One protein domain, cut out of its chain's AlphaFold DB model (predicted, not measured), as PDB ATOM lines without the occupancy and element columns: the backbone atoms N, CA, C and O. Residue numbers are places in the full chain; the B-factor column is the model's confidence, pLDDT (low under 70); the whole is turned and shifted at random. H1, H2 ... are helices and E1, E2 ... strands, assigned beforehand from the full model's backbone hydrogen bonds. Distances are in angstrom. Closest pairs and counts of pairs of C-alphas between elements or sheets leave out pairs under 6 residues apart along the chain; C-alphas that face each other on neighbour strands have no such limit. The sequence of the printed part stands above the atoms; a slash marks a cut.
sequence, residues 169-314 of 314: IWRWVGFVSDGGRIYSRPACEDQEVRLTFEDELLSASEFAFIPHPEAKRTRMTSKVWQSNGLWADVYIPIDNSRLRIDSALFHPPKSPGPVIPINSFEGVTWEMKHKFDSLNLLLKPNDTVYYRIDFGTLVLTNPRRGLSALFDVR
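AT A GLANCE: This is residues 169 to 314 of the 314 residues of an uncharacterized protein of Mariniradius saccharolyticus AK6 (UniProt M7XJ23). The domain is a closed barrel of eight antiparallel strands, with one helix, H1, outside it and running across the strands, and a short strand, E2, paired onto the edge of E1. Residues 275 to 282 of H1 pack on the barrel, while two long stretches with no named element, residues 202 to 215 and 248 to 269, loop away from it. The printed part has 146 residues, with nine named strands and one named helix in the order E1 E2 E3 E4 E5 E6 H1 E7 E8 E9; round the ring run E1, E3, E4, E5, E6, E7, E8, E9 and back to E1. The class is mostly strand, though under half of the residues are in named elements. The whole is compact and rounded, with a radius of gyration of the C-alphas of 15.0 A and spans of 41 by 40 by 28 A.

IN THESE COORDINATES: E1, residues 169 to 176, begins at C-alpha 169 (64.632, 127.988, 57.997) and is 19.1 A long; it bends by 59 degrees at residue 173. E2 is residues 182 to 184. E3, residues 194 to 201, is 20.1 A long, and E4, residues 216 to 221, is 16.5 A. E5, residues 233 to 239, is 17.8 A long, and E6, residues 242 to 247, is 16.4 A. H1, residues 270 to 282, measures 18.5 A, from C-alpha 270 at (63.645, 117.689, 33.846). E7, residues 288 to 294, is 20.1 A long, E8, residues 297 to 302, is 16.7 A, and E9, residues 307 to 313, is 20.1 A, ending at C-alpha 313 (70.403, 129.435, 57.627).

HOW THE PARTS SIT: In the barrel, E3 and E2 lie on one side of E1 and E9 on the other side. E1 pairs with E3 over its residues 169 to 171, as with N 170 and O 195, 2.9 A apart. Its residues 175 to 176 pair with E2 in a hairpin, with N 175 and O 184 at 2.8 A. The hairpin of E3 and E4 has N 196 and O 219 at 2.9 A, and that of E4 and E5 has N 218 and O 233 at 2.9 A. The hairpin of E5 and E6 has N 236 and O 244 at 2.9 A. E6 and E7 are antiparallel neighbours, with N 243 and O 289 at 2.8 A. E3 E4 E5 E6 and E7 E8 E9 are meanders, each strand the antiparallel neighbour of the one before. The hairpin of E7 and E8 has N 292 and O 299 at 3.0 A, and that of E8 and E9 has N 300 and O 309 at 2.9 A. E9 and E1 close the ring, with N 171 and O 312 at 2.8 A. H1 is on the barrel at a height over the sheet of 8.9 A. It lies over E1, across the strands, at 89 degrees to E1 on the local plane; 4 of its C-alphas fall on E1 and 2 on E8, so that E8 is only just not under it. The closest C-alphas of H1 and E9 are those of Leu 282 and Leu 307, 6.0 A apart. Every O i to N i+4 pair in H1 is within hydrogen-bond range. Among the strands that are apart are E1 and E5, and E4 and E8.

THE WHOLE: The two C-alphas farthest apart are those of Asp 239 and Asn 263, 43.8 A. The printed part has no cut and ends at residue 314, the chain's last residue; its first and last C-alphas are 6.0 A apart. The links E3 to E4, E4 to E5 and E6 to H1 are long, with 14, 11 and 22 residues between the elements. The mean pLDDT of the printed part is 75.6, and 47 residues are under 70: residue 189 and residues 201 to 212, 223 to 232 and 247 to 270.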
ATOM      1  N   ILE A 169      64.852 128.092  59.442       91.00
ATOM      2  CA  ILE A 169      64.632 127.988  57.997       91.00
ATOM      3  C   ILE A 169      65.963 127.660  57.325       91.00
ATOM      4  O   ILE A 169      66.858 128.497  57.233       91.00
ATOM      5  N   TRP A 170      66.064 126.432  56.828       91.81
ATOM      6  CA  TRP A 170      67.233 125.928  56.122       91.81
ATOM      7  C   TRP A 170      67.008 126.022  54.618       91.81
ATOM      8  O   TRP A 170      66.212 125.273  54.053       91.81
ATOM      9  N   ARG A 171      67.688 126.935  53.936       90.31
ATOM     10  CA  ARG A 171      67.612 127.054  52.478       90.31
ATOM     11  C   ARG A 171      68.594 126.084  51.827       90.31
ATOM     12  O   ARG A 171      69.735 125.955  52.247       90.31
ATOM     13  N   TRP A 172      68.152 125.370  50.800       90.00
ATOM     14  CA  TRP A 172      68.982 124.388  50.115       90.00
ATOM     15  C   TRP A 172      70.076 125.064  49.280       90.00
ATOM     16  O   TRP A 172      69.803 125.897  48.416       90.00
ATOM     17  N   VAL A 173      71.326 124.667  49.513       89.00
ATOM     18  CA  VAL A 173      72.503 125.169  48.787       89.00
ATOM     19  C   VAL A 173      72.910 124.212  47.668       89.00
ATOM     20  O   VAL A 173      73.382 124.647  46.613       89.00
ATOM     21  N   GLY A 174      72.745 122.909  47.890       90.00
ATOM     22  CA  GLY A 174      73.093 121.880  46.917       90.00
ATOM     23  C   GLY A 174      73.328 120.504  47.534       90.00
ATOM     24  O   GLY A 174      73.304 120.336  48.752       90.00
ATOM     25  N   PHE A 175      73.560 119.507  46.685       92.25
ATOM     26  CA  PHE A 175      74.087 118.214  47.111       92.25
ATOM     27  C   PHE A 175      75.607 118.271  47.233       92.25
ATOM     28  O   PHE A 175      76.285 118.880  46.397       92.25
ATOM     29  N   VAL A 176      76.133 117.620  48.266       93.38
ATOM     30  CA  VAL A 176      77.556 117.597  48.607       93.38
ATOM     31  C   VAL A 176      78.096 116.176  48.576       93.38
ATOM     32  O   VAL A 176      77.419 115.227  48.947       93.38
ATOM     33  N   SER A 177      79.327 116.042  48.100       88.81
ATOM     34  CA  SER A 177      80.099 114.800  48.178       88.81
ATOM     35  C   SER A 177      80.661 114.590  49.587       88.81
ATOM     36  O   SER A 177      80.715 115.535  50.377       88.81
ATOM     37  N   ASP A 178      81.184 113.394  49.864       83.44
ATOM     38  CA  ASP A 178      81.848 113.060  51.137       83.44
ATOM     39  C   ASP A 178      82.995 114.027  51.490       83.44
ATOM     40  O   ASP A 178      83.252 114.314  52.656       83.44
ATOM     41  N   GLY A 179      83.662 114.590  50.473       82.88
ATOM     42  CA  GLY A 179      84.710 115.604  50.629       82.88
ATOM     43  C   GLY A 179      84.198 117.040  50.815       82.88
ATOM     44  O   GLY A 179      84.986 117.977  50.700       82.88
ATOM     45  N   GLY A 180      82.892 117.242  51.009       81.62
ATOM     46  CA  GLY A 180      82.267 118.556  51.206       81.62
ATOM     47  C   GLY A 180      82.128 119.407  49.938       81.62
ATOM     48  O   GLY A 180      81.696 120.556  50.012       81.62
ATOM     49  N   ARG A 181      82.475 118.875  48.757       88.31
ATOM     50  CA  ARG A 181      82.317 119.603  47.486       88.31
ATOM     51  C   ARG A 181      80.872 119.535  47.016       88.31
ATOM     52  O   ARG A 181      80.339 118.435  46.873       88.31
ATOM     53  N   ILE A 182      80.282 120.693  46.722       88.38
ATOM     54  CA  ILE A 182      78.957 120.800  46.102       88.38
ATOM     55  C   ILE A 182      79.055 120.317  44.651       88.38
ATOM     56  O   ILE A 182      79.797 120.907  43.865       88.38
ATOM     57  N   TYR A 183      78.309 119.270  44.294       85.69
ATOM     58  CA  TYR A 183      78.299 118.704  42.934       85.69
ATOM     59  C   TYR A 183      76.994 118.967  42.172       85.69
ATOM     60  O   TYR A 183      76.937 118.786  40.960       85.69
ATOM     61  N   SER A 184      75.941 119.399  42.865       87.12
ATOM     62  CA  SER A 184      74.677 119.805  42.250       87.12
ATOM     63  C   SER A 184      74.071 120.936  43.064       87.12
ATOM     64  O   SER A 184      74.044 120.862  44.289       87.12
ATOM     65  N   ARG A 185      73.610 121.993  42.399       86.00
ATOM     66  CA  ARG A 185      73.004 123.186  43.013       86.00
ATOM     67  C   ARG A 185      71.509 123.257  42.692       86.00
ATOM     68  O   ARG A 185      71.091 122.585  41.747       86.00
ATOM     69  N   PRO A 186      70.715 124.065  43.413       79.75
ATOM     70  CA  PRO A 186      69.357 124.391  43.007       79.75
ATOM     71  C   PRO A 186      69.278 124.820  41.543       79.75
ATOM     72  O   PRO A 186      70.200 125.444  41.010       79.75
ATOM     73  N   ALA A 187      68.173 124.451  40.900       75.75
ATOM     74  CA  ALA A 187      67.871 124.918  39.558       75.75
ATOM     75  C   ALA A 187      67.596 126.432  39.602       75.75
ATOM     76  O   ALA A 187      67.152 126.963  40.619       75.75
ATOM     77  N   CYS A 188      67.856 127.145  38.510       71.81
ATOM     78  CA  CYS A 188      67.594 128.585  38.452       71.81
ATOM     79  C   CYS A 188      66.107 128.915  38.599       71.81
ATOM     80  O   CYS A 188      65.758 129.963  39.136       71.81
ATOM     81  N   GLU A 189      65.265 127.997  38.139       66.25
ATOM     82  CA  GLU A 189      63.810 128.042  38.194       66.25
ATOM     83  C   GLU A 189      63.282 127.973  39.635       66.25
ATOM     84  O   GLU A 189      62.204 128.492  39.915       66.25
ATOM     85  N   ASP A 190      64.054 127.391  40.561       71.06
ATOM     86  CA  ASP A 190      63.758 127.445  41.988       71.06
ATOM     87  C   ASP A 190      65.018 127.368  42.864       71.06
ATOM     88  O   ASP A 190      65.543 126.300  43.183       71.06
ATOM     89  N   GLN A 191      65.471 128.542  43.300       74.50
ATOM     90  CA  GLN A 191      66.595 128.709  44.227       74.50
ATOM     91  C   GLN A 191      66.152 128.779  45.694       74.50
ATOM     92  O   GLN A 191      66.987 128.915  46.588       74.50
ATOM     93  N   GLU A 192      64.844 128.753  45.948       76.50
ATOM     94  CA  GLU A 192      64.243 129.084  47.242       76.50
ATOM     95  C   GLU A 192      63.644 127.852  47.920       76.50
ATOM     96  O   GLU A 192      62.730 127.965  48.737       76.50
ATOM     97  N   VAL A 193      64.193 126.675  47.615       81.88
ATOM     98  CA  VAL A 193      63.863 125.438  48.319       81.88
ATOM     99  C   VAL A 193      64.278 125.585  49.779       81.88
ATOM    100  O   VAL A 193      65.450 125.813  50.086       81.88
ATOM    101  N   ARG A 194      63.312 125.467  50.685       86.69
ATOM    102  CA  ARG A 194      63.493 125.620  52.130       86.69
ATOM    103  C   ARG A 194      63.058 124.354  52.838       86.69
ATOM    104  O   ARG A 194      62.049 123.757  52.478       86.69
ATOM    105  N   LEU A 195      63.783 124.000  53.879       88.75
ATOM    106  CA  LEU A 195      63.494 122.910  54.786       88.75
ATOM    107  C   LEU A 195      63.376 123.476  56.200       88.75
ATOM    108  O   LEU A 195      64.227 124.236  56.650       88.75
ATOM    109  N   THR A 196      62.324 123.100  56.908       88.81
ATOM    110  CA  THR A 196      62.138 123.435  58.320       88.81
ATOM    111  C   THR A 196      61.840 122.169  59.100       88.81
ATOM    112  O   THR A 196      61.008 121.358  58.685       88.81
ATOM    113  N   PHE A 197      62.496 122.026  60.246       88.44
ATOM    114  CA  PHE A 197      62.138 121.053  61.270       88.44
ATOM    115  C   PHE A 197      61.293 121.798  62.301       88.44
ATOM    116  O   PHE A 197      61.747 122.779  62.880       88.44
ATOM    117  N   GLU A 198      60.042 121.403  62.485       85.31
ATOM    118  CA  GLU A 198      59.150 122.059  63.439       85.31
ATOM    119  C   GLU A 198      59.396 121.484  64.840       85.31
ATOM    120  O   GLU A 198      59.662 120.287  64.991       85.31
ATOM    121  N   ASP A 199      59.355 122.352  65.856       77.94
ATOM    122  CA  ASP A 199      59.477 121.952  67.263       77.94
ATOM    123  C   ASP A 199      58.154 121.537  67.892       77.94
ATOM    124  O   ASP A 199      58.155 120.789  68.874       77.94
ATOM    125  N   GLU A 200      57.041 122.003  67.330       72.19
ATOM    126  CA  GLU A 200      55.710 121.639  67.790       72.19
ATOM    127  C   GLU A 200      55.477 120.143  67.560       72.19
ATOM    128  O   GLU A 200      55.614 119.620  66.450       72.19
ATOM    129  N   LEU A 201      55.126 119.445  68.643       64.06
ATOM    130  CA  LEU A 201      54.566 118.105  68.552       64.06
ATOM    131  C   LEU A 201      53.263 118.206  67.763       64.06
ATOM    132  O   LEU A 201      52.433 119.071  68.046       64.06
ATOM    133  N   LEU A 202      53.072 117.322  66.786       67.19
ATOM    134  CA  LEU A 202      51.819 117.337  66.042       67.19
ATOM    135  C   LEU A 202      50.661 116.919  66.945       67.19
ATOM    136  O   LEU A 202      50.820 116.163  67.910       67.19
ATOM    137  N   SER A 203      49.475 117.438  66.649       62.53
ATOM    138  CA  SER A 203      48.291 117.127  67.442       62.53
ATOM    139  C   SER A 203      47.884 115.658  67.266       62.53
ATOM    140  O   SER A 203      48.056 115.066  66.201       62.53
ATOM    141  N   ALA A 204      47.273 115.056  68.293       58.81
ATOM    142  CA  ALA A 204      46.812 113.664  68.239       58.81
ATOM    143  C   ALA A 204      45.831 113.391  67.074       58.81
ATOM    144  O   ALA A 204      45.812 112.289  66.529       58.81
ATOM    145  N   SER A 205      45.050 114.394  66.652       59.53
ATOM    146  CA  SER A 205      44.156 114.314  65.488       59.53
ATOM    147  C   SER A 205      44.889 114.180  64.152       59.53
ATOM    148  O   SER A 205      44.367 113.557  63.234       59.53
ATOM    149  N   GLU A 206      46.099 114.729  64.043       62.34
ATOM    150  CA  GLU A 206      46.966 114.572  62.868       62.34
ATOM    151  C   GLU A 206      47.713 113.223  62.894       62.34
ATOM    152  O   GLU A 206      48.142 112.723  61.857       62.34
ATOM    153  N   PHE A 207      47.818 112.607  64.076       56.19
ATOM    154  CA  PHE A 207      48.561 111.378  64.353       56.19
ATOM    155  C   PHE A 207      47.717 110.112  64.478       56.19
ATOM    156  O   PHE A 207      48.266 109.088  64.880       56.19
ATOM    157  N   ALA A 208      46.427 110.110  64.121       54.38
ATOM    158  CA  ALA A 208      45.581 108.913  64.256       54.38
ATOM    159  C   ALA A 208      46.190 107.629  63.623       54.38
ATOM    160  O   ALA A 208      45.747 106.524  63.926       54.38
ATOM    161  N   PHE A 209      47.234 107.774  62.794       55.88
ATOM    162  CA  PHE A 209      47.992 106.712  62.140       55.88
ATOM    163  C   PHE A 209      49.437 106.464  62.653       55.88
ATOM    164  O   PHE A 209      50.007 105.450  62.254       55.88
ATOM    165  N   ILE A 210      50.046 107.295  63.525       60.69
ATOM    166  CA  ILE A 210      51.387 107.033  64.119       60.69
ATOM    167  C   ILE A 210      51.378 107.160  65.651       60.69
ATOM    168  O   ILE A 210      51.226 108.262  66.178       60.69
ATOM    169  N   PRO A 211      51.679 106.075  66.385       56.84
ATOM    170  CA  PRO A 211      51.896 106.117  67.824       56.84
ATOM    171  C   PRO A 211      53.366 106.452  68.145       56.84
ATOM    172  O   PRO A 211      54.167 105.549  68.387       56.84
ATOM    173  N   HIS A 212      53.753 107.734  68.153       69.62
ATOM    174  CA  HIS A 212      55.063 108.132  68.694       69.62
ATOM    175  C   HIS A 212      55.015 109.510  69.381       69.62
ATOM    176  O   HIS A 212      54.812 110.512  68.704       69.62
ATOM    177  N   PRO A 213      55.226 109.599  70.710       72.69
ATOM    178  CA  PRO A 213      55.075 110.852  71.464       72.69
ATOM    179  C   PRO A 213      56.161 111.899  71.165       72.69
ATOM    180  O   PRO A 213      55.988 113.068  71.483       72.69
ATOM    181  N   GLU A 214      57.273 111.483  70.557       79.88
ATOM    182  CA  GLU A 214      58.405 112.342  70.169       79.88
ATOM    183  C   GLU A 214      58.385 112.728  68.683       79.88
ATOM    184  O   GLU A 214      59.318 113.360  68.188       79.88
ATOM    185  N   ALA A 215      57.355 112.306  67.947       80.81
ATOM    186  CA  ALA A 215      57.242 112.609  66.533       80.81
ATOM    187  C   ALA A 215      57.034 114.114  66.310       80.81
ATOM    188  O   ALA A 215      56.144 114.746  66.883       80.81
ATOM    189  N   LYS A 216      57.854 114.667  65.422       84.88
ATOM    190  CA  LYS A 216      57.839 116.064  64.991       84.88
ATOM    191  C   LYS A 216      57.673 116.141  63.474       84.88
ATOM    192  O   LYS A 216      57.753 115.135  62.769       84.88
ATOM    193  N   ARG A 217      57.434 117.344  62.954       82.81
ATOM    194  CA  ARG A 217      57.163 117.573  61.529       82.81
ATOM    195  C   ARG A 217      58.370 118.132  60.796       82.81
ATOM    196  O   ARG A 217      58.962 119.111  61.236       82.81
ATOM    197  N   THR A 218      58.685 117.572  59.634       82.38
ATOM    198  CA  THR A 218      59.489 118.282  58.634       82.38
ATOM    199  C   THR A 218      58.578 118.921  57.596       82.38
ATOM    200  O   THR A 218      57.532 118.376  57.233       82.38
ATOM    201  N   ARG A 219      58.973 120.094  57.108       80.50
ATOM    202  CA  ARG A 219      58.291 120.770  56.009       80.50
ATOM    203  C   ARG A 219      59.325 121.233  55.005       80.50
ATOM    204  O   ARG A 219      60.197 122.035  55.331       80.50
ATOM    205  N   MET A 220      59.207 120.736  53.781       80.00
ATOM    206  CA  MET A 220      59.941 121.273  52.648       80.00
ATOM    207  C   MET A 220      59.003 122.187  51.856       80.00
ATOM    208  O   MET A 220      57.856 121.833  51.590       80.00
ATOM    209  N   THR A 221      59.465 123.387  51.519       76.06
ATOM    210  CA  THR A 221      58.728 124.350  50.695       76.06
ATOM    211  C   THR A 221      59.584 124.776  49.515       76.06
ATOM    212  O   THR A 221      60.811 124.762  49.575       76.06
ATOM    213  N   SER A 222      58.920 125.114  48.423       74.25
ATOM    214  CA  SER A 222      59.514 125.452  47.138       74.25
ATOM    215  C   SER A 222      58.530 126.365  46.424       74.25
ATOM    216  O   SER A 222      57.319 126.245  46.625       74.25
ATOM    217  N   LYS A 223      59.027 127.251  45.561       65.38
ATOM    218  CA  LYS A 223      58.147 128.077  44.724       65.38
ATOM    219  C   LYS A 223      57.347 127.249  43.721       65.38
ATOM    220  O   LYS A 223      56.289 127.689  43.290       65.38
ATOM    221  N   VAL A 224      57.822 126.058  43.366       58.97
ATOM    222  CA  VAL A 224      57.163 125.198  42.376       58.97
ATOM    223  C   VAL A 224      56.221 124.164  43.000       58.97
ATOM    224  O   VAL A 224      55.488 123.487  42.279       58.97
ATOM    225  N   TRP A 225      56.173 124.060  44.332       59.72
ATOM    226  CA  TRP A 225      55.131 123.308  45.034       59.72
ATOM    227  C   TRP A 225      53.903 124.195  45.253       59.72
ATOM    228  O   TRP A 225      53.812 124.919  46.237       59.72
ATOM    229  N   GLN A 226      52.940 124.141  44.325       49.72
ATOM    230  CA  GLN A 226      51.711 124.948  44.403       49.72
ATOM    231  C   GLN A 226      50.659 124.431  45.402       49.72
ATOM    232  O   GLN A 226      49.721 125.163  45.715       49.72
ATOM    233  N   SER A 227      50.788 123.219  45.953       45.78
ATOM    234  CA  SER A 227      49.930 122.790  47.064       45.78
ATOM    235  C   SER A 227      50.598 123.115  48.401       45.78
ATOM    236  O   SER A 227      51.514 122.413  48.833       45.78
ATOM    237  N   ASN A 228      50.119 124.161  49.078       40.22
ATOM    238  CA  ASN A 228      50.343 124.328  50.514       40.22
ATOM    239  C   ASN A 228      49.853 123.062  51.242       40.22
ATOM    240  O   ASN A 228      48.647 122.852  51.337       40.22
ATOM    241  N   GLY A 229      50.762 122.225  51.753       46.22
ATOM    242  CA  GLY A 229      50.413 120.927  52.351       46.22
ATOM    243  C   GLY A 229      50.083 119.908  51.257       46.22
ATOM    244  O   GLY A 229      49.405 120.211  50.288       46.22
ATOM    245  N   LEU A 230      50.642 118.706  51.261       43.22
ATOM    246  CA  LEU A 230      50.079 117.569  51.991       43.22
ATOM    247  C   LEU A 230      51.155 116.480  52.190       43.22
ATOM    248  O   LEU A 230      50.831 115.318  52.314       43.22
ATOM    249  N   TRP A 231      52.452 116.760  52.172       52.69
ATOM    250  CA  TRP A 231      53.442 115.722  52.507       52.69
ATOM    251  C   TRP A 231      54.422 116.336  53.471       52.69
ATOM    252  O   TRP A 231      55.381 117.008  53.115       52.69
ATOM    253  N   ALA A 232      54.065 116.181  54.731       57.16
ATOM    254  CA  ALA A 232      54.995 116.359  55.805       57.16
ATOM    255  C   ALA A 232      55.498 114.967  56.166       57.16
ATOM    256  O   ALA A 232      54.719 114.116  56.616       57.16
ATOM    257  N   ASP A 233      56.792 114.751  55.947       70.00
ATOM    258  CA  ASP A 233      57.461 113.636  56.581       70.00
ATOM    259  C   ASP A 233      57.524 113.935  58.075       70.00
ATOM    260  O   ASP A 233      57.852 115.042  58.527       70.00
ATOM    261  N   VAL A 234      57.145 112.930  58.844       78.38
ATOM    262  CA  VAL A 234      57.329 112.920  60.279       78.38
ATOM    263  C   VAL A 234      58.781 112.544  60.527       78.38
ATOM    264  O   VAL A 234      59.381 111.744  59.814       78.38
ATOM    265  N   TYR A 235      59.382 113.121  61.550       86.44
ATOM    266  CA  TYR A 235      60.672 112.651  62.008       86.44
ATOM    267  C   TYR A 235      60.635 112.405  63.502       86.44
ATOM    268  O   TYR A 235      59.892 113.048  64.243       86.44
ATOM    269  N   ILE A 236      61.456 111.461  63.934       85.31
ATOM    270  CA  ILE A 236      61.685 111.177  65.341       85.31
ATOM    271  C   ILE A 236      63.171 111.404  65.598       85.31
ATOM    272  O   ILE A 236      64.001 110.747  64.957       85.31
ATOM    273  N   PRO A 237      63.534 112.341  66.487       85.44
ATOM    274  CA  PRO A 237      64.916 112.481  66.904       85.44
ATOM    275  C   PRO A 237      65.339 111.205  67.640       85.44
ATOM    276  O   PRO A 237      64.686 110.779  68.583       85.44
ATOM    277  N   ILE A 238      66.421 110.576  67.186       87.56
ATOM    278  CA  ILE A 238      67.022 109.425  67.877       87.56
ATOM    279  C   ILE A 238      68.043 109.934  68.901       87.56
ATOM    280  O   ILE A 238      68.139 109.420  70.010       87.56
ATOM    281  N   ASP A 239      68.825 110.938  68.500       88.81
ATOM    282  CA  ASP A 239      69.790 111.660  69.323       88.81
ATOM    283  C   ASP A 239      70.108 113.026  68.686       88.81
ATOM    284  O   ASP A 239      69.486 113.431  67.705       88.81
ATOM    285  N   ASN A 240      71.120 113.719  69.216       86.81
ATOM    286  CA  ASN A 240      71.551 115.051  68.778       86.81
ATOM    287  C   ASN A 240      72.197 115.108  67.377       86.81
ATOM    288  O   ASN A 240      72.701 116.161  66.986       86.81
ATOM    289  N   SER A 241      72.243 113.997  66.642       92.69
ATOM    290  CA  SER A 241      72.876 113.885  65.322       92.69
ATOM    291  C   SER A 241      72.117 112.986  64.341       92.69
ATOM    292  O   SER A 241      72.525 112.857  63.185       92.69
ATOM    293  N   ARG A 242      71.030 112.336  64.776       95.12
ATOM    294  CA  ARG A 242      70.291 111.349  63.981       95.12
ATOM    295  C   ARG A 242      68.788 111.521  64.109       95.12
ATOM    296  O   ARG A 242      68.249 111.650  65.206       95.12
ATOM    297  N   LEU A 243      68.116 111.414  62.969       92.94
ATOM    298  CA  LEU A 243      66.666 111.466  62.829       92.94
ATOM    299  C   LEU A 243      66.196 110.181  62.141       92.94
ATOM    300  O   LEU A 243      66.787 109.760  61.144       92.94
ATOM    301  N   ARG A 244      65.121 109.565  62.632       91.00
ATOM    302  CA  ARG A 244      64.359 108.576  61.859       91.00
ATOM    303  C   ARG A 244      63.288 109.312  61.073       91.00
ATOM    304  O   ARG A 244      62.554 110.090  61.677       91.00
ATOM    305  N   ILE A 245      63.195 109.069  59.771       87.12
ATOM    306  CA  ILE A 245      62.118 109.625  58.954       87.12
ATOM    307  C   ILE A 245      60.977 108.617  58.904       87.12
ATOM    308  O   ILE A 245      61.154 107.514  58.397       87.12
ATOM    309  N   ASP A 246      59.809 109.003  59.394       80.81
ATOM    310  CA  ASP A 246      58.566 108.247  59.293       80.81
ATOM    311  C   ASP A 246      57.601 109.041  58.388       80.81
ATOM    312  O   ASP A 246      57.652 110.260  58.307       80.81
ATOM    313  N   SER A 247      56.692 108.389  57.673       69.69
ATOM    314  CA  SER A 247      55.693 109.098  56.851       69.69
ATOM    315  C   SER A 247      54.319 108.890  57.453       69.69
ATOM    316  O   SER A 247      53.958 107.741  57.701       69.69
ATOM    317  N   ALA A 248      53.520 109.949  57.621       56.31
ATOM    318  CA  ALA A 248      52.119 109.753  58.013       56.31
ATOM    319  C   ALA A 248      51.103 110.833  57.718       56.31
ATOM    320  O   ALA A 248      49.919 110.521  57.811       56.31
ATOM    321  N   LEU A 249      51.479 112.065  57.394       57.19
ATOM    322  CA  LEU A 249      50.431 113.080  57.345       57.19
ATOM    323  C   LEU A 249      49.563 112.929  56.096       57.19
ATOM    324  O   LEU A 249      48.343 112.976  56.217       57.19
ATOM    325  N   PHE A 250      50.151 112.607  54.936       54.44
ATOM    326  CA  PHE A 250      49.406 112.093  53.785       54.44
ATOM    327  C   PHE A 250      50.287 111.176  52.932       54.44
ATOM    328  O   PHE A 250      51.511 111.192  53.044       54.44
ATOM    329  N   HIS A 251      49.662 110.345  52.091       46.09
ATOM    330  CA  HIS A 251      50.405 109.442  51.215       46.09
ATOM    331  C   HIS A 251      51.273 110.268  50.263       46.09
ATOM    332  O   HIS A 251      50.717 111.095  49.530       46.09
ATOM    333  N   PRO A 252      52.599 110.044  50.223       47.50
ATOM    334  CA  PRO A 252      53.413 110.692  49.219       47.50
ATOM    335  C   PRO A 252      52.887 110.282  47.835       47.50
ATOM    336  O   PRO A 252      52.515 109.116  47.632       47.50
ATOM    337  N   PRO A 253      52.819 111.213  46.874       50.06
ATOM    338  CA  PRO A 253      52.503 110.869  45.496       50.06
ATOM    339  C   PRO A 253      53.426 109.744  45.000       50.06
ATOM    340  O   PRO A 253      54.593 109.650  45.381       50.06
ATOM    341  N   LYS A 254      52.915 108.872  44.116       50.50
ATOM    342  CA  LYS A 254      53.704 107.766  43.531       50.50
ATOM    343  C   LYS A 254      54.986 108.253  42.836       50.50
ATOM    344  O   LYS A 254      55.928 107.480  42.697       50.50
ATOM    345  N   SER A 255      55.009 109.512  42.394       52.84
ATOM    346  CA  SER A 255      56.212 110.224  41.959       52.84
ATOM    347  C   SER A 255      56.591 111.243  43.036       52.84
ATOM    348  O   SER A 255      55.754 112.092  43.320       52.84
ATOM    349  N   PRO A 256      57.795 111.170  43.629       52.38
ATOM    350  CA  PRO A 256      58.173 112.017  44.759       52.38
ATOM    351  C   PRO A 256      58.274 113.513  44.413       52.38
ATOM    352  O   PRO A 256      58.209 114.347  45.306       52.38
ATOM    353  N   GLY A 257      58.402 113.877  43.137       50.16
ATOM    354  CA  GLY A 257      58.419 115.267  42.691       50.16
ATOM    355  C   GLY A 257      57.108 116.048  42.905       50.16
ATOM    356  O   GLY A 257      56.095 115.489  43.325       50.16
ATOM    357  N   PRO A 258      57.112 117.361  42.593       49.47
ATOM    358  CA  PRO A 258      55.913 118.203  42.632       49.47
ATOM    359  C   PRO A 258      54.709 117.516  41.964       49.47
ATOM    360  O   PRO A 258      54.808 117.046  40.828       49.47
ATOM    361  N   VAL A 259      53.561 117.476  42.654       49.84
ATOM    362  CA  VAL A 259      52.278 117.125  42.030       49.84
ATOM    363  C   VAL A 259      51.795 118.357  41.302       49.84
ATOM    364  O   VAL A 259      51.328 119.313  41.915       49.84
ATOM    365  N   ILE A 260      51.944 118.336  39.988       48.66
ATOM    366  CA  ILE A 260      51.547 119.447  39.146       48.66
ATOM    367  C   ILE A 260      50.190 119.077  38.519       48.66
ATOM    368  O   ILE A 260      50.084 118.021  37.899       48.66
ATOM    369  N   PRO A 261      49.097 119.837  38.712       43.62
ATOM    370  CA  PRO A 261      47.882 119.668  37.916       43.62
ATOM    371  C   PRO A 261      48.185 119.632  36.410       43.62
ATOM    372  O   PRO A 261      49.076 120.347  35.950       43.62
ATOM    373  N   ILE A 262      47.401 118.871  35.632       41.16
ATOM    374  CA  ILE A 262      47.520 118.726  34.160       41.16
ATOM    375  C   ILE A 262      47.607 120.097  33.450       41.16
ATOM    376  O   ILE A 262      48.283 120.219  32.436       41.16
ATOM    377  N   ASN A 263      47.026 121.143  34.049       38.12
ATOM    378  CA  ASN A 263      46.963 122.508  33.512       38.12
ATOM    379  C   ASN A 263      47.973 123.485  34.151       38.12
ATOM    380  O   ASN A 263      47.915 124.682  33.906       38.12
ATOM    381  N   SER A 264      48.870 122.991  35.004       40.88
ATOM    382  CA  SER A 264      49.937 123.773  35.660       40.88
ATOM    383  C   SER A 264      51.336 123.217  35.360       40.88
ATOM    384  O   SER A 264      52.330 123.681  35.908       40.88
ATOM    385  N   PHE A 265      51.416 122.222  34.468       39.09
ATOM    386  CA  PHE A 265      52.616 121.446  34.122       39.09
ATOM    387  C   PHE A 265      53.672 122.197  33.311       39.09
ATOM    388  O   PHE A 265      54.641 121.614  32.834       39.09
ATOM    389  N   GLU A 266      53.521 123.499  33.158       44.25
ATOM    390  CA  GLU A 266      54.198 124.241  32.103       44.25
ATOM    391  C   GLU A 266      55.439 124.974  32.610       44.25
ATOM    392  O   GLU A 266      55.920 125.882  31.949       44.25
ATOM    393  N   GLY A 267      55.949 124.556  33.776       48.91
ATOM    394  CA  GLY A 267      56.876 125.331  34.593       48.91
ATOM    395  C   GLY A 267      58.141 124.615  35.096       48.91
ATOM    396  O   GLY A 267      58.918 125.218  35.833       48.91
ATOM    397  N   VAL A 268      58.366 123.332  34.782       55.44
ATOM    398  CA  VAL A 268      59.421 122.534  35.447       55.44
ATOM    399  C   VAL A 268      60.307 121.807  34.443       55.44
ATOM    400  O   VAL A 268      59.835 120.940  33.710       55.44
ATOM    401  N   THR A 269      61.605 122.125  34.431       65.75
ATOM    402  CA  THR A 269      62.579 121.376  33.624       65.75
ATOM    403  C   THR A 269      62.860 120.000  34.227       65.75
ATOM    404  O   THR A 269      62.769 119.806  35.446       65.75
ATOM    405  N   TRP A 270      63.250 119.033  33.390       68.69
ATOM    406  CA  TRP A 270      63.645 117.689  33.846       68.69
ATOM    407  C   TRP A 270      64.703 117.716  34.946       68.69
ATOM    408  O   TRP A 270      64.622 116.974  35.922       68.69
ATOM    409  N   GLU A 271      65.680 118.605  34.806       72.19
ATOM    410  CA  GLU A 271      66.753 118.780  35.777       72.19
ATOM    411  C   GLU A 271      66.213 119.173  37.160       72.19
ATOM    412  O   GLU A 271      66.598 118.588  38.175       72.19
ATOM    413  N   MET A 272      65.282 120.129  37.202       75.19
ATOM    414  CA  MET A 272      64.644 120.556  38.441       75.19
ATOM    415  C   MET A 272      63.829 119.416  39.068       75.19
ATOM    416  O   MET A 272      63.958 119.155  40.264       75.19
ATOM    417  N   LYS A 273      63.062 118.674  38.258       73.12
ATOM    418  CA  LYS A 273      62.316 117.496  38.727       73.12
ATOM    419  C   LYS A 273      63.239 116.448  39.360       73.12
ATOM    420  O   LYS A 273      62.981 116.023  40.482       73.12
ATOM    421  N   HIS A 274      64.342 116.094  38.701       78.50
ATOM    422  CA  HIS A 274      65.303 115.120  39.232       78.50
ATOM    423  C   HIS A 274      65.968 115.586  40.535       78.50
ATOM    424  O   HIS A 274      66.219 114.771  41.427       78.50
ATOM    425  N   LYS A 275      66.238 116.890  40.678       82.94
ATOM    426  CA  LYS A 275      66.757 117.460  41.931       82.94
ATOM    427  C   LYS A 275      65.752 117.320  43.071       82.94
ATOM    428  O   LYS A 275      66.142 116.902  44.159       82.94
ATOM    429  N   PHE A 276      64.471 117.584  42.819       78.94
ATOM    430  CA  PHE A 276      63.422 117.369  43.817       78.94
ATOM    431  C   PHE A 276      63.219 115.897  44.154       78.94
ATOM    432  O   PHE A 276      63.130 115.555  45.329       78.94
ATOM    433  N   ASP A 277      63.212 115.008  43.161       78.19
ATOM    434  CA  ASP A 277      63.164 113.565  43.410       78.19
ATOM    435  C   ASP A 277      64.339 113.134  44.308       78.19
ATOM    436  O   ASP A 277      64.152 112.380  45.262       78.19
ATOM    437  N   SER A 278      65.533 113.690  44.077       87.06
ATOM    438  CA  SER A 278      66.722 113.437  44.904       87.06
ATOM    439  C   SER A 278      66.591 113.994  46.330       87.06
ATOM    440  O   SER A 278      67.002 113.333  47.282       87.06
ATOM    441  N   LEU A 279      65.994 115.178  46.512       85.75
ATOM    442  CA  LEU A 279      65.734 115.750  47.843       85.75
ATOM    443  C   LEU A 279      64.709 114.923  48.626       85.75
ATOM    444  O   LEU A 279      64.870 114.711  49.823       85.75
ATOM    445  N   ASN A 280      63.696 114.386  47.954       80.44
ATOM    446  CA  ASN A 280      62.756 113.458  48.578       80.44
ATOM    447  C   ASN A 280      63.405 112.112  48.927       80.44
ATOM    448  O   ASN A 280      63.047 111.485  49.920       80.44
ATOM    449  N   LEU A 281      64.371 111.644  48.128       84.44
ATOM    450  CA  LEU A 281      65.151 110.454  48.476       84.44
ATOM    451  C   LEU A 281      66.018 110.684  49.718       84.44
ATOM    452  O   LEU A 281      66.186 109.758  50.508       84.44
ATOM    453  N   LEU A 282      66.535 111.897  49.925       88.19
ATOM    454  CA  LEU A 282      67.279 112.242  51.137       88.19
ATOM    455  C   LEU A 282      66.435 112.004  52.399       88.19
ATOM    456  O   LEU A 282      66.930 111.408  53.353       88.19
ATOM    457  N   LEU A 283      65.160 112.398  52.379       86.06
ATOM    458  CA  LEU A 283      64.214 112.246  53.491       86.06
ATOM    459  C   LEU A 283      63.265 111.056  53.287       86.06
ATOM    460  O   LEU A 283      62.084 111.118  53.599       86.06
ATOM    461  N   LYS A 284      63.751 109.946  52.724       83.62
ATOM    462  CA  LYS A 284      62.868 108.815  52.421       83.62
ATOM    463  C   LYS A 284      62.301 108.176  53.709       83.62
ATOM    464  O   LYS A 284      63.072 107.891  54.625       83.62
ATOM    465  N   PRO A 285      60.998 107.833  53.759       83.12
ATOM    466  CA  PRO A 285      60.412 107.163  54.919       83.12
ATOM    467  C   PRO A 285      61.071 105.819  55.248       83.12
ATOM    468  O   PRO A 285      61.404 105.038  54.350       83.12
ATOM    469  N   ASN A 286      61.165 105.533  56.545       84.25
ATOM    470  CA  ASN A 286      61.872 104.423  57.187       84.25
ATOM    471  C   ASN A 286      63.404 104.453  57.057       84.25
ATOM    472  O   ASN A 286      64.058 103.461  57.390       84.25
ATOM    473  N   ASP A 287      63.989 105.552  56.579       90.75
ATOM    474  CA  ASP A 287      65.439 105.738  56.592       90.75
ATOM    475  C   ASP A 287      65.875 106.526  57.841       90.75
ATOM    476  O   ASP A 287      65.109 107.272  58.456       90.75
ATOM    477  N   THR A 288      67.138 106.349  58.230       94.56
ATOM    478  CA  THR A 288      67.797 107.183  59.241       94.56
ATOM    479  C   THR A 288      68.664 108.217  58.541       94.56
ATOM    480  O   THR A 288      69.516 107.867  57.721       94.56
ATOM    481  N   VAL A 289      68.458 109.482  58.889       94.94
ATOM    482  CA  VAL A 289      69.200 110.627  58.364       94.94
ATOM    483  C   VAL A 289      70.102 111.168  59.463       94.94
ATOM    484  O   VAL A 289      69.664 111.426  60.583       94.94
ATOM    485  N   TYR A 290      71.374 111.338  59.132       96.69
ATOM    486  CA  TYR A 290      72.361 111.985  59.983       96.69
ATOM    487  C   TYR A 290      72.348 113.475  59.690       96.69
ATOM    488  O   TYR A 290      72.240 113.869  58.526       96.69
ATOM    489  N   TYR A 291      72.494 114.295  60.719       95.31
ATOM    490  CA  TYR A 291      72.608 115.731  60.551       95.31
ATOM    491  C   TYR A 291      73.792 116.303  61.320       95.31
ATOM    492  O   TYR A 291      74.179 115.803  62.377       95.31
ATOM    493  N   ARG A 292      74.363 117.373  60.773       93.88
ATOM    494  CA  ARG A 292      75.424 118.164  61.399       93.88
ATOM    495  C   ARG A 292      75.138 119.640  61.174       93.88
ATOM    496  O   ARG A 292      74.804 120.013  60.050       93.88
ATOM    497  N   ILE A 293      75.274 120.451  62.222       92.31
ATOM    498  CA  ILE A 293      75.105 121.903  62.144       92.31
ATOM    499  C   ILE A 293      76.398 122.585  62.566       92.31
ATOM    500  O   ILE A 293      76.796 122.461  63.720       92.31
ATOM    501  N   ASP A 294      77.001 123.345  61.654       87.31
ATOM    502  CA  ASP A 294      78.211 124.128  61.912       87.31
ATOM    503  C   ASP A 294      78.128 125.469  61.175       87.31
ATOM    504  O   ASP A 294      77.796 125.498  59.989       87.31
ATOM    505  N   PHE A 295      78.457 126.575  61.851       86.44
ATOM    506  CA  PHE A 295      78.581 127.911  61.240       86.44
ATOM    507  C   PHE A 295      77.390 128.299  60.339       86.44
ATOM    508  O   PHE A 295      77.555 128.702  59.187       86.44
ATOM    509  N   GLY A 296      76.172 128.100  60.849       87.94
ATOM    510  CA  GLY A 296      74.935 128.403  60.131       87.94
ATOM    511  C   GLY A 296      74.651 127.510  58.925       87.94
ATOM    512  O   GLY A 296      73.814 127.857  58.097       87.94
ATOM    513  N   THR A 297      75.324 126.369  58.806       91.62
ATOM    514  CA  THR A 297      75.040 125.366  57.779       91.62
ATOM    515  C   THR A 297      74.492 124.097  58.402       91.62
ATOM    516  O   THR A 297      74.936 123.694  59.472       91.62
ATOM    517  N   LEU A 298      73.543 123.464  57.720       93.62
ATOM    518  CA  LEU A 298      73.017 122.143  58.038       93.62
ATOM    519  C   LEU A 298      73.427 121.192  56.920       93.62
ATOM    520  O   LEU A 298      73.112 121.421  55.754       93.62
ATOM    521  N   VAL A 299      74.085 120.096  57.272       94.75
ATOM    522  CA  VAL A 299      74.313 118.980  56.353       94.75
ATOM    523  C   VAL A 299      73.434 117.825  56.783       94.75
ATOM    524  O   VAL A 299      73.569 117.340  57.903       94.75
ATOM    525  N   LEU A 300      72.568 117.369  55.885       95.81
ATOM    526  CA  LEU A 300      71.784 116.148  56.044       95.81
ATOM    527  C   LEU A 300      72.401 115.045  55.195       95.81
ATOM    528  O   LEU A 300      72.726 115.279  54.036       95.81
ATOM    529  N   THR A 301      72.546 113.848  55.755       96.62
ATOM    530  CA  THR A 301      73.132 112.684  55.081       96.62
ATOM    531  C   THR A 301      72.250 111.460  55.269       96.62
ATOM    532  O   THR A 301      72.011 111.025  56.395       96.62
ATOM    533  N   ASN A 302      71.802 110.873  54.161       95.38
ATOM    534  CA  ASN A 302      71.118 109.585  54.142       95.38
ATOM    535  C   ASN A 302      72.073 108.518  53.573       95.38
ATOM    536  O   ASN A 302      72.188 108.380  52.349       95.38
ATOM    537  N   PRO A 303      72.760 107.739  54.431       93.94
ATOM    538  CA  PRO A 303      73.763 106.777  53.980       93.94
ATOM    539  C   PRO A 303      73.154 105.617  53.191       93.94
ATOM    540  O   PRO A 303      73.809 105.073  52.308       93.94
ATOM    541  N   ARG A 304      71.884 105.262  53.440       94.19
ATOM    542  CA  ARG A 304      71.195 104.206  52.683       94.19
ATOM    543  C   ARG A 304      71.018 104.587  51.213       94.19
ATOM    544  O   ARG A 304      70.953 103.710  50.353       94.19
ATOM    545  N   ARG A 305      70.907 105.887  50.929       91.31
ATOM    546  CA  ARG A 305      70.737 106.432  49.575       91.31
ATOM    547  C   ARG A 305      72.032 106.967  48.973       91.31
ATOM    548  O   ARG A 305      72.035 107.268  47.787       91.31
ATOM    549  N   GLY A 306      73.101 107.081  49.764       92.50
ATOM    550  CA  GLY A 306      74.356 107.698  49.331       92.50
ATOM    551  C   GLY A 306      74.181 109.173  48.957       92.50
ATOM    552  O   GLY A 306      74.773 109.629  47.984       92.50
ATOM    553  N   LEU A 307      73.314 109.895  49.675       94.31
ATOM    554  CA  LEU A 307      72.994 111.296  49.397       94.31
ATOM    555  C   LEU A 307      73.297 112.174  50.606       94.31
ATOM    556  O   LEU A 307      72.858 111.873  51.719       94.31
ATOM    557  N   SER A 308      73.945 113.308  50.348       95.94
ATOM    558  CA  SER A 308      74.129 114.380  51.321       95.94
ATOM    559  C   SER A 308      73.734 115.720  50.716       95.94
ATOM    560  O   SER A 308      74.128 116.045  49.596       95.94
ATOM    561  N   ALA A 309      72.965 116.514  51.454       95.00
ATOM    562  CA  ALA A 309      72.558 117.850  51.044       95.00
ATOM    563  C   ALA A 309      72.976 118.889  52.081       95.00
ATOM    564  O   ALA A 309      72.868 118.667  53.288       95.00
ATOM    565  N   LEU A 310      73.454 120.019  51.571       93.44
ATOM    566  CA  LEU A 310      73.842 121.190  52.333       93.44
ATOM    567  C   LEU A 310      72.722 122.222  52.278       93.44
ATOM    568  O   LEU A 310      72.188 122.529  51.207       93.44
ATOM    569  N   PHE A 311      72.440 122.793  53.435       92.62
ATOM    570  CA  PHE A 311      71.523 123.896  53.618       92.62
ATOM    571  C   PHE A 311      72.202 125.012  54.412       92.62
ATOM    572  O   PHE A 311      73.093 124.746  55.222       92.62
ATOM    573  N   ASP A 312      71.782 126.250  54.192       90.75
ATOM    574  CA  ASP A 312      72.218 127.420  54.944       90.75
ATOM    575  C   ASP A 312      71.060 128.045  55.721       90.75
ATOM    576  O   ASP A 312      69.894 127.930  55.339       90.75
ATOM    577  N   VAL A 313      71.380 128.682  56.842       89.50
ATOM    578  CA  VAL A 313      70.403 129.435  57.627       89.50
ATOM    579  C   VAL A 313      70.086 130.766  56.949       89.50
ATOM    580  O   VAL A 313      70.982 131.457  56.454       89.50
ATOM    581  N   ARG A 314      68.802 131.125  56.944       74.19
ATOM    582  CA  ARG A 314      68.303 132.451  56.571       74.19
ATOM    583  C   ARG A 314      67.458 133.049  57.682       74.19
ATOM    584  O   ARG A 314      66.727 132.279  58.341       74.19
TER     585      ARG A 314